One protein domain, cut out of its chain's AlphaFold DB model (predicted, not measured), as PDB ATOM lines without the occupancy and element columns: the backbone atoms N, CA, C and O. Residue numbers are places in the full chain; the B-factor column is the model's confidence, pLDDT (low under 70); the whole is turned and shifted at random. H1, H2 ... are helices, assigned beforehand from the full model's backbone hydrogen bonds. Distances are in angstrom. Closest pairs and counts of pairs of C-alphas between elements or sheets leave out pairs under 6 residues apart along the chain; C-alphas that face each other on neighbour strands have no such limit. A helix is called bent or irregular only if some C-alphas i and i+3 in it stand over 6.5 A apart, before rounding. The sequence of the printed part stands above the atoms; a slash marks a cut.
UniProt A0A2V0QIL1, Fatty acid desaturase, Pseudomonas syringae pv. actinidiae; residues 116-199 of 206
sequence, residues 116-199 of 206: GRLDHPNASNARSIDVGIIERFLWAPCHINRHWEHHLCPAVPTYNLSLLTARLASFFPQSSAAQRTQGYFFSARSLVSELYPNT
ATOM      1  N   GLY A 116     216.894 189.843 125.255       89.12
ATOM      2  CA  GLY A 116     215.690 190.529 124.778       89.12
ATOM      3  C   GLY A 116     215.901 191.453 123.572       89.12
ATOM      4  O   GLY A 116     215.019 192.257 123.296       89.12
ATOM      5  N   ARG A 117     217.046 191.382 122.874       89.50
ATOM      6  CA  ARG A 117     217.368 192.260 121.731       89.50
ATOM      7  C   ARG A 117     217.632 191.530 120.413       89.50
ATOM      8  O   ARG A 117     217.954 192.186 119.432       89.50
ATOM      9  N   LEU A 118     217.488 190.207 120.360       83.19
ATOM     10  CA  LEU A 118     217.786 189.433 119.146       83.19
ATOM     11  C   LEU A 118     216.937 189.875 117.940       83.19
ATOM     12  O   LEU A 118     217.466 189.997 116.841       83.19
ATOM     13  N   ASP A 119     215.666 190.216 118.174       85.94
ATOM     14  CA  ASP A 119     214.728 190.662 117.131       85.94
ATOM     15  C   ASP A 119     214.697 192.193 116.948       85.94
ATOM     16  O   ASP A 119     213.891 192.727 116.183       85.94
ATOM     17  N   HIS A 120     215.542 192.937 117.673       89.69
ATOM     18  CA  HIS A 120     215.608 194.391 117.532       89.69
ATOM     19  C   HIS A 120     216.269 194.796 116.201       89.69
ATOM     20  O   HIS A 120     217.109 194.072 115.665       89.69
ATOM     21  N   PRO A 121     215.968 195.999 115.678       91.44
ATOM     22  CA  PRO A 121     216.663 196.524 114.508       91.44
ATOM     23  C   PRO A 121     218.159 196.703 114.791       91.44
ATOM     24  O   PRO A 121     218.558 196.906 115.937       91.44
ATOM     25  N   ASN A 122     218.982 196.749 113.737       90.56
ATOM     26  CA  ASN A 122     220.448 196.872 113.830       90.56
ATOM     27  C   ASN A 122     220.942 198.008 114.739       90.56
ATOM     28  O   ASN A 122     222.009 197.900 115.333       90.56
ATOM     29  N   ALA A 123     220.172 199.089 114.885       93.44
ATOM     30  CA  ALA A 123     220.505 200.191 115.785       93.44
ATOM     31  C   ALA A 123     220.492 199.803 117.279       93.44
ATOM     32  O   ALA A 123     221.064 200.521 118.092       93.44
ATOM     33  N   SER A 124     219.831 198.700 117.648       93.38
ATOM     34  CA  SER A 124     219.628 198.282 119.040       93.38
ATOM     35  C   SER A 124     219.586 196.763 119.264       93.38
ATOM     36  O   SER A 124     219.073 196.310 120.285       93.38
ATOM     37  N   ASN A 125     220.134 195.971 118.340       92.19
ATOM     38  CA  ASN A 125     220.171 194.499 118.394       92.19
ATOM     39  C   ASN A 125     221.237 193.917 119.351       92.19
ATOM     40  O   ASN A 125     221.412 192.705 119.457       92.19
ATOM     41  N   ALA A 126     221.956 194.798 120.044       93.94
ATOM     42  CA  ALA A 126     222.838 194.528 121.169       93.94
ATOM     43  C   ALA A 126     222.816 195.754 122.094       93.94
ATOM     44  O   ALA A 126     222.352 196.829 121.698       93.94
ATOM     45  N   ARG A 127     223.281 195.616 123.335       94.75
ATOM     46  CA  ARG A 127     223.188 196.666 124.360       94.75
ATOM     47  C   ARG A 127     224.536 197.353 124.603       94.75
ATOM     48  O   ARG A 127     225.596 196.737 124.506       94.75
ATOM     49  N   SER A 128     224.465 198.623 124.992       97.19
ATOM     50  CA  SER A 128     225.586 199.375 125.560       97.19
ATOM     51  C   SER A 128     225.190 199.834 126.957       97.19
ATOM     52  O   SER A 128     224.129 200.433 127.139       97.19
ATOM     53  N   ILE A 129     226.024 199.543 127.953       97.31
ATOM     54  CA  ILE A 129     225.700 199.800 129.365       97.31
ATOM     55  C   ILE A 129     226.667 200.841 129.921       97.31
ATOM     56  O   ILE A 129     227.873 200.702 129.759       97.31
ATOM     57  N   ASP A 130     226.174 201.887 130.571       96.38
ATOM     58  CA  ASP A 130     227.003 202.772 131.390       96.38
ATOM     59  C   ASP A 130     227.192 202.149 132.771       96.38
ATOM     60  O   ASP A 130     226.235 201.714 133.401       96.38
ATOM     61  N   VAL A 131     228.445 202.075 133.218       95.88
ATOM     62  CA  VAL A 131     228.844 201.309 134.404       95.88
ATOM     63  C   VAL A 131     229.672 202.171 135.344       95.88
ATOM     64  O   VAL A 131     230.556 202.916 134.899       95.88
ATOM     65  N   GLY A 132     229.416 202.041 136.646       94.50
ATOM     66  CA  GLY A 132     230.264 202.624 137.689       94.50
ATOM     67  C   GLY A 132     231.604 201.890 137.839       94.50
ATOM     68  O   GLY A 132     231.860 200.891 137.170       94.50
ATOM     69  N   ILE A 133     232.465 202.351 138.753       94.62
ATOM     70  CA  ILE A 133     233.795 201.744 138.985       94.62
ATOM     71  C   ILE A 133     233.674 200.276 139.428       94.62
ATOM     72  O   ILE A 133     234.390 199.414 138.922       94.62
ATOM     73  N   ILE A 134     232.732 199.981 140.328       94.50
ATOM     74  CA  ILE A 134     232.522 198.626 140.859       94.50
ATOM     75  C   ILE A 134     232.008 197.689 139.761       94.50
ATOM     76  O   ILE A 134     232.559 196.612 139.543       94.50
ATOM     77  N   GLU A 135     230.981 198.111 139.024       94.94
ATOM     78  CA  GLU A 135     230.419 197.315 137.930       94.94
ATOM     79  C   GLU A 135     231.426 197.107 136.796       94.94
ATOM     80  O   GLU A 135     231.481 196.032 136.204       94.94
ATOM     81  N   ARG A 136     232.267 198.110 136.525       94.81
ATOM     82  CA  ARG A 136     233.364 198.011 135.563       94.81
ATOM     83  C   ARG A 136     234.377 196.945 135.947       94.81
ATOM     84  O   ARG A 136     234.802 196.195 135.079       94.81
ATOM     85  N   PHE A 137     234.755 196.873 137.218       94.25
ATOM     86  CA  PHE A 137     235.691 195.856 137.689       94.25
ATOM     87  C   PHE A 137     235.086 194.445 137.628       94.25
ATOM     88  O   PHE A 137     235.745 193.519 137.167       94.25
ATOM     89  N   LEU A 138     233.828 194.287 138.055       92.75
ATOM     90  CA  LEU A 138     233.197 192.970 138.193       92.75
ATOM     91  C   LEU A 138     232.636 192.404 136.880       92.75
ATOM     92  O   LEU A 138     232.776 191.214 136.612       92.75
ATOM     93  N   TRP A 139     231.982 193.242 136.075       94.81
ATOM     94  CA  TRP A 139     231.154 192.795 134.946       94.81
ATOM     95  C   TRP A 139     231.636 193.310 133.597       94.81
ATOM     96  O   TRP A 139     231.374 192.681 132.574       94.81
ATOM     97  N   ALA A 140     232.325 194.449 133.580       95.38
ATOM     98  CA  ALA A 140     232.644 195.168 132.354       95.38
ATOM     99  C   ALA A 140     234.120 195.593 132.230       95.38
ATOM    100  O   ALA A 140     234.397 196.757 131.894       95.38
ATOM    101  N   PRO A 141     235.096 194.695 132.478       93.94
ATOM    102  CA  PRO A 141     236.493 195.041 132.280       93.94
ATOM    103  C   PRO A 141     236.740 195.356 130.802       93.94
ATOM    104  O   PRO A 141     236.065 194.840 129.909       93.94
ATOM    105  N   CYS A 142     237.718 196.224 130.538       93.75
ATOM    106  CA  CYS A 142     238.154 196.544 129.178       93.75
ATOM    107  C   CYS A 142     237.014 196.985 128.237       93.75
ATOM    108  O   CYS A 142     237.010 196.601 127.077       93.75
ATOM    109  N   HIS A 143     236.048 197.777 128.717       95.25
ATOM    110  CA  HIS A 143     234.957 198.345 127.902       95.25
ATOM    111  C   HIS A 143     234.061 197.331 127.179       95.25
ATOM    112  O   HIS A 143     233.378 197.692 126.224       95.25
ATOM    113  N   ILE A 144     234.020 196.081 127.630       93.69
ATOM    114  CA  ILE A 144     233.223 195.052 126.957       93.69
ATOM    115  C   ILE A 144     231.705 195.286 127.068       93.69
ATOM    116  O   ILE A 144     230.931 194.798 126.260       93.69
ATOM    117  N   ASN A 145     231.281 196.141 128.002       96.12
ATOM    118  CA  ASN A 145     229.927 196.696 128.095       96.12
ATOM    119  C   ASN A 145     229.516 197.592 126.909       96.12
ATOM    120  O   ASN A 145     228.366 198.026 126.861       96.12
ATOM    121  N   ARG A 146     230.439 197.929 125.999       97.38
ATOM    122  CA  ARG A 146     230.187 198.646 124.736       97.38
ATOM    123  C   ARG A 146     229.997 197.655 123.583       97.38
ATOM    124  O   ARG A 146     230.686 197.710 122.565       97.38
ATOM    125  N   HIS A 147     229.119 196.679 123.800       95.62
ATOM    126  CA  HIS A 147     229.011 195.505 122.934       95.62
ATOM    127  C   HIS A 147     228.373 195.822 121.590       95.62
ATOM    128  O   HIS A 147     228.830 195.347 120.555       95.62
ATOM    129  N   TRP A 148     227.362 196.693 121.579       96.25
ATOM    130  CA  TRP A 148     226.776 197.157 120.323       96.25
ATOM    131  C   TRP A 148     227.803 197.887 119.444       96.25
ATOM    132  O   TRP A 148     227.877 197.648 118.241       96.25
ATOM    133  N   GLU A 149     228.651 198.726 120.043       97.12
ATOM    134  CA  GLU A 149     229.726 199.416 119.329       97.12
ATOM    135  C   GLU A 149     230.779 198.439 118.799       97.12
ATOM    136  O   GLU A 149     231.277 198.622 117.687       97.12
ATOM    137  N   HIS A 150     231.096 197.395 119.569       95.44
ATOM    138  CA  HIS A 150     231.984 196.327 119.124       95.44
ATOM    139  C   HIS A 150     231.418 195.590 117.907       95.44
ATOM    140  O   HIS A 150     232.146 195.374 116.944       95.44
ATOM    141  N   HIS A 151     230.123 195.275 117.897       93.19
ATOM    142  CA  HIS A 151     229.472 194.649 116.741       93.19
ATOM    143  C   HIS A 151     229.459 195.530 115.507       93.19
ATOM    144  O   HIS A 151     229.701 195.052 114.398       93.19
ATOM    145  N   LEU A 152     229.215 196.825 115.692       93.94
ATOM    146  CA  LEU A 152     229.223 197.768 114.584       93.94
ATOM    147  C   LEU A 152     230.635 197.967 114.015       93.94
ATOM    148  O   LEU A 152     230.800 198.161 112.811       93.94
ATOM    149  N   CYS A 153     231.659 197.954 114.869       94.75
ATOM    150  CA  CYS A 153     233.044 198.248 114.504       94.75
ATOM    151  C   CYS A 153     234.035 197.303 115.218       94.75
ATOM    152  O   CYS A 153     234.828 197.760 116.047       94.75
ATOM    153  N   PRO A 154     234.083 196.003 114.871       92.69
ATOM    154  CA  PRO A 154     234.860 195.007 115.621       92.69
ATOM    155  C   PRO A 154     236.377 195.195 115.507       92.69
ATOM    156  O   PRO A 154     237.130 194.662 116.318       92.69
ATOM    157  N   ALA A 155     236.832 195.964 114.513       94.88
ATOM    158  CA  ALA A 155     238.234 196.338 114.344       94.88
ATOM    159  C   ALA A 155     238.694 197.434 115.325       94.88
ATOM    160  O   ALA A 155     239.896 197.658 115.471       94.88
ATOM    161  N   VAL A 156     237.768 198.142 115.983       96.69
ATOM    162  CA  VAL A 156     238.116 199.193 116.942       96.69
ATOM    163  C   VAL A 156     238.578 198.542 118.245       96.69
ATOM    164  O   VAL A 156     237.845 197.745 118.832       96.69
ATOM    165  N   PRO A 157     239.782 198.880 118.737       95.88
ATOM    166  CA  PRO A 157     240.277 198.309 119.974       95.88
ATOM    167  C   PRO A 157     239.443 198.787 121.163       95.88
ATOM    168  O   PRO A 157     238.943 199.914 121.197       95.88
ATOM    169  N   THR A 158     239.344 197.941 122.183       95.06
ATOM    170  CA  THR A 158     238.426 198.143 123.309       95.06
ATOM    171  C   THR A 158     238.643 199.450 124.073       95.06
ATOM    172  O   THR A 158     237.687 200.077 124.525       95.06
ATOM    173  N   TYR A 159     239.883 199.929 124.185       95.06
ATOM    174  CA  TYR A 159     240.196 201.207 124.835       95.06
ATOM    175  C   TYR A 159     239.629 202.432 124.092       95.06
ATOM    176  O   TYR A 159     239.423 203.466 124.719       95.06
ATOM    177  N   ASN A 160     239.300 202.305 122.801       97.69
ATOM    178  CA  ASN A 160     238.669 203.356 121.997       97.69
ATOM    179  C   ASN A 160     237.138 203.237 121.924       97.69
ATOM    180  O   ASN A 160     236.493 204.143 121.394       97.69
ATOM    181  N   LEU A 161     236.531 202.171 122.465       97.06
ATOM    182  CA  LEU A 161     235.083 201.965 122.348       97.06
ATOM    183  C   LEU A 161     234.277 203.073 123.023       97.06
ATOM    184  O   LEU A 161     233.300 203.525 122.450       97.06
ATOM    185  N   SER A 162     234.713 203.600 124.170       94.81
ATOM    186  CA  SER A 162     234.026 204.732 124.815       94.81
ATOM    187  C   SER A 162     234.017 206.002 123.948       94.81
ATOM    188  O   SER A 162     233.025 206.731 123.933       94.81
ATOM    189  N   LEU A 163     235.095 206.260 123.198       97.12
ATOM    190  CA  LEU A 163     235.147 207.371 122.245       97.12
ATOM    191  C   LEU A 163     234.219 207.112 121.053       97.12
ATOM    192  O   LEU A 163     233.509 208.017 120.613       97.12
ATOM    193  N   LEU A 164     234.201 205.877 120.549       97.88
ATOM    194  CA  LEU A 164     233.287 205.463 119.491       97.88
ATOM    195  C   LEU A 164     231.823 205.611 119.932       97.88
ATOM    196  O   LEU A 164     231.043 206.209 119.197       97.88
ATOM    197  N   THR A 165     231.471 205.175 121.146       97.62
ATOM    198  CA  THR A 165     230.147 205.366 121.756       97.62
ATOM    199  C   THR A 165     229.728 206.830 121.711       97.62
ATOM    200  O   THR A 165     228.626 207.136 121.267       97.62
ATOM    201  N   ALA A 166     230.599 207.749 122.141       97.12
ATOM    202  CA  ALA A 166     230.283 209.175 122.166       97.12
ATOM    203  C   ALA A 166     229.986 209.731 120.762       97.12
ATOM    204  O   ALA A 166     229.024 210.476 120.588       97.12
ATOM    205  N   ARG A 167     230.768 209.325 119.752       97.44
ATOM    206  CA  ARG A 167     230.557 209.732 118.354       97.44
ATOM    207  C   ARG A 167     229.288 209.119 117.767       97.44
ATOM    208  O   ARG A 167     228.491 209.818 117.156       97.44
ATOM    209  N   LEU A 168     229.068 207.822 117.962       97.19
ATOM    210  CA  LEU A 168     227.866 207.154 117.462       97.19
ATOM    211  C   LEU A 168     226.606 207.739 118.100       97.19
ATOM    212  O   LEU A 168     225.629 207.967 117.399       97.19
ATOM    213  N   ALA A 169     226.650 208.068 119.392       97.62
ATOM    214  CA  ALA A 169     225.530 208.694 120.080       97.62
ATOM    215  C   ALA A 169     225.149 210.062 119.490       97.62
ATOM    216  O   ALA A 169     223.961 210.372 119.425       97.62
ATOM    217  N   SER A 170     226.119 210.868 119.033       96.94
ATOM    218  CA  SER A 170     225.829 212.180 118.436       96.94
ATOM    219  C   SER A 170     225.210 212.088 117.041       96.94
ATOM    220  O   SER A 170     224.412 212.945 116.679       96.94
ATOM    221  N   PHE A 171     225.565 211.065 116.256       96.06
ATOM    222  CA  PHE A 171     225.030 210.877 114.900       96.06
ATOM    223  C   PHE A 171     223.764 210.010 114.861       96.06
ATOM    224  O   PHE A 171     222.931 210.181 113.975       96.06
ATOM    225  N   PHE A 172     223.599 209.094 115.820       96.25
ATOM    226  CA  PHE A 172     222.528 208.098 115.843       96.25
ATOM    227  C   PHE A 172     221.791 208.113 117.195       96.25
ATOM    228  O   PHE A 172     221.998 207.220 118.024       96.25
ATOM    229  N   PRO A 173     220.887 209.082 117.431       94.88
ATOM    230  CA  PRO A 173     220.206 209.255 118.722       94.88
ATOM    231  C   PRO A 173     219.272 208.094 119.108       94.88
ATOM    232  O   PRO A 173     218.899 207.959 120.271       94.88
ATOM    233  N   GLN A 174     218.905 207.239 118.149       94.31
ATOM    234  CA  GLN A 174     218.077 206.046 118.372       94.31
ATOM    235  C   GLN A 174     218.899 204.758 118.556       94.31
ATOM    236  O   GLN A 174     218.333 203.674 118.666       94.31
ATOM    237  N   SER A 175     220.231 204.853 118.540       96.56
ATOM    238  CA  SER A 175     221.105 203.688 118.692       96.56
ATOM    239  C   SER A 175     221.327 203.304 120.155       96.56
ATOM    240  O   SER A 175     221.198 204.145 121.047       96.56
ATOM    241  N   SER A 176     221.774 202.072 120.403       95.88
ATOM    242  CA  SER A 176     222.236 201.635 121.730       95.88
ATOM    243  C   SER A 176     223.372 202.498 122.279       95.88
ATOM    244  O   SER A 176     223.458 202.682 123.492       95.88
ATOM    245  N   ALA A 177     224.201 203.096 121.414       97.00
ATOM    246  CA  ALA A 177     225.221 204.041 121.857       97.00
ATOM    247  C   ALA A 177     224.616 205.306 122.484       97.00
ATOM    248  O   ALA A 177     225.210 205.847 123.414       97.00
ATOM    249  N   ALA A 178     223.452 205.778 122.024       96.62
ATOM    250  CA  ALA A 178     222.742 206.918 122.613       96.62
ATOM    251  C   ALA A 178     221.818 206.501 123.773       96.62
ATOM    252  O   ALA A 178     221.792 207.152 124.818       96.62
ATOM    253  N   GLN A 179     221.090 205.393 123.618       95.69
ATOM    254  CA  GLN A 179     220.087 204.897 124.565       95.69
ATOM    255  C   GLN A 179     220.670 203.848 125.511       95.69
ATOM    256  O   GLN A 179     220.249 202.694 125.555       95.69
ATOM    257  N   ARG A 180     221.673 204.266 126.280       95.62
ATOM    258  CA  ARG A 180     222.445 203.357 127.129       95.62
ATOM    259  C   ARG A 180     221.681 202.956 128.384       95.62
ATOM    260  O   ARG A 180     221.151 203.810 129.109       95.62
ATOM    261  N   THR A 181     221.709 201.663 128.675       96.31
ATOM    262  CA  THR A 181     221.276 201.092 129.955       96.31
ATOM    263  C   THR A 181     222.196 201.591 131.068       96.31
ATOM    264  O   THR A 181     223.390 201.778 130.847       96.31
ATOM    265  N   GLN A 182     221.659 201.838 132.260       95.94
ATOM    266  CA  GLN A 182     222.389 202.453 133.372       95.94
ATOM    267  C   GLN A 182     222.622 201.426 134.482       95.94
ATOM    268  O   GLN A 182     221.760 201.221 135.337       95.94
ATOM    269  N   GLY A 183     223.789 200.786 134.456       95.75
ATOM    270  CA  GLY A 183     224.172 199.724 135.378       95.75
ATOM    271  C   GLY A 183     223.484 198.384 135.111       95.75
ATOM    272  O   GLY A 183     222.606 198.246 134.253       95.75
ATOM    273  N   TYR A 184     223.893 197.366 135.862       95.44
ATOM    274  CA  TYR A 184     223.408 195.995 135.684       95.44
ATOM    275  C   TYR A 184     222.182 195.694 136.551       95.44
ATOM    276  O   TYR A 184     221.182 195.176 136.060       95.44
ATOM    277  N   PHE A 185     222.225 196.018 137.843       94.06
ATOM    278  CA  PHE A 185     221.252 195.466 138.801       94.06
ATOM    279  C   PHE A 185     220.403 196.509 139.524       94.06
ATOM    280  O   PHE A 185     219.276 196.213 139.927       94.06
ATOM    281  N   PHE A 186     220.948 197.708 139.717       87.88
ATOM    282  CA  PHE A 186     220.385 198.718 140.604       87.88
ATOM    283  C   PHE A 186     220.144 200.002 139.819       87.88
ATOM    284  O   PHE A 186     221.043 200.438 139.110       87.88
ATOM    285  N   SER A 187     218.947 200.583 139.968       88.56
ATOM    286  CA  SER A 187     218.377 201.738 139.237       88.56
ATOM    287  C   SER A 187     217.149 201.340 138.421       88.56
ATOM    288  O   SER A 187     217.089 200.247 137.863       88.56
ATOM    289  N   ALA A 188     216.199 202.270 138.288       87.81
ATOM    290  CA  ALA A 188     215.040 202.143 137.402       87.81
ATOM    291  C   ALA A 188     215.428 201.976 135.920       87.81
ATOM    292  O   ALA A 188     214.632 201.489 135.126       87.81
ATOM    293  N   ARG A 189     216.657 202.364 135.554       90.88
ATOM    294  CA  ARG A 189     217.219 202.228 134.201       90.88
ATOM    295  C   ARG A 189     218.290 201.136 134.099       90.88
ATOM    296  O   ARG A 189     219.040 201.118 133.124       90.88
ATOM    297  N   SER A 190     218.388 200.267 135.106       95.19
ATOM    298  CA  SER A 190     219.319 199.136 135.102       95.19
ATOM    299  C   SER A 190     218.908 198.064 134.106       95.19
ATOM    300  O   SER A 190     217.737 197.968 133.733       95.19
ATOM    301  N   LEU A 191     219.863 197.214 133.726       95.44
ATOM    302  CA  LEU A 191     219.603 196.063 132.865       95.44
ATOM    303  C   LEU A 191     218.452 195.209 133.410       95.44
ATOM    304  O   LEU A 191     217.543 194.863 132.666       95.44
ATOM    305  N   VAL A 192     218.447 194.897 134.708       94.88
ATOM    306  CA  VAL A 192     217.371 194.090 135.303       94.88
ATOM    307  C   VAL A 192     216.006 194.774 135.198       94.88
ATOM    308  O   VAL A 192     215.025 194.095 134.906       94.88
ATOM    309  N   SER A 193     215.924 196.087 135.422       93.50
ATOM    310  CA  SER A 193     214.666 196.838 135.285       93.50
ATOM    311  C   SER A 193     214.191 196.933 133.837       93.50
ATOM    312  O   SER A 193     212.989 196.903 133.593       93.50
ATOM    313  N   GLU A 194     215.117 197.015 132.885       92.88
ATOM    314  CA  GLU A 194     214.807 197.021 131.456       92.88
ATOM    315  C   GLU A 194     214.301 195.653 130.974       92.88
ATOM    316  O   GLU A 194     213.347 195.580 130.205       92.88
ATOM    317  N   LEU A 195     214.913 194.563 131.445       92.62
ATOM    318  CA  LEU A 195     214.529 193.191 131.091       92.62
ATOM    319  C   LEU A 195     213.235 192.735 131.777       92.62
ATOM    320  O   LEU A 195     212.504 191.905 131.237       92.62
ATOM    321  N   TYR A 196     212.973 193.245 132.978       92.69
ATOM    322  CA  TYR A 196     211.822 192.885 133.801       92.69
ATOM    323  C   TYR A 196     211.147 194.153 134.328       92.69
ATOM    324  O   TYR A 196     211.252 194.446 135.526       92.69
ATOM    325  N   PRO A 197     210.473 194.924 133.454       87.62
ATOM    326  CA  PRO A 197     209.759 196.113 133.884       87.62
ATOM    327  C   PRO A 197     208.683 195.715 134.896       87.62
ATOM    328  O   PRO A 197     208.007 194.696 134.738       87.62
ATOM    329  N   ASN A 198     208.519 196.523 135.945       72.75
ATOM    330  CA  ASN A 198     207.367 196.400 136.828       72.75
ATOM    331  C   ASN A 198     206.142 196.789 136.000       72.75
ATOM    332  O   ASN A 198     205.816 197.967 135.889       72.75
ATOM    333  N   THR A 199     205.483 195.821 135.371       62.75
ATOM    334  CA  THR A 199     204.164 196.074 134.812       62.75
ATOM    335  C   THR A 199     203.240 196.256 135.999       62.75
ATOM    336  O   THR A 199     202.936 195.284 136.697       62.75
TER     337      THR A 199
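AT A GLANCE: This is residues 116 to 199 of the 206 residues of the protein "Fatty acid desaturase" of Pseudomonas syringae pv. actinidiae (UniProt A0A2V0QIL1). There is little regular structure here: the longest helix, H3, and short H2 pack together at one end of a body made largely of loops, while short H4 is set toward the other end and short H1 on a side of its own. Between them, residues 129 to 130 pair in parallel with 181 to 182. The printed part has 84 residues, 31 in H1, H2, H3 and H4 in that order, all helix with no named strand. It is compact, radius of gyration of the C-alphas 12.5 A, spanning 38 by 30 by 21 A.

HOW THE PARTS SIT: Look first at H3, residues 158 to 171; it is irregular, C-alphas 159 and 162 being 7.1 A apart. H2, residues 147 to 152, touches it, the closest C-alphas, of Glu 149 and Thr 165, lying 6.4 A apart; at 71 degrees they are only just about perpendicular. H1, residues 133 to 138, and H4, residues 191 to 195, are apart from these and from each other. Every O i to N i+4 pair is within hydrogen-bond range in H1, H2 and H4; in H3, 8 of 10.

IN THESE COORDINATES: Find C-alpha 158 at (238.426, 198.143, 123.309); H3 runs 20.3 A to C-alpha 171 at (225.030, 210.877, 114.900).

THE WHOLE: The printed part has no cut. The link from H3 to H4 is long, 19 residues. Residue 199 alone is under pLDDT 70.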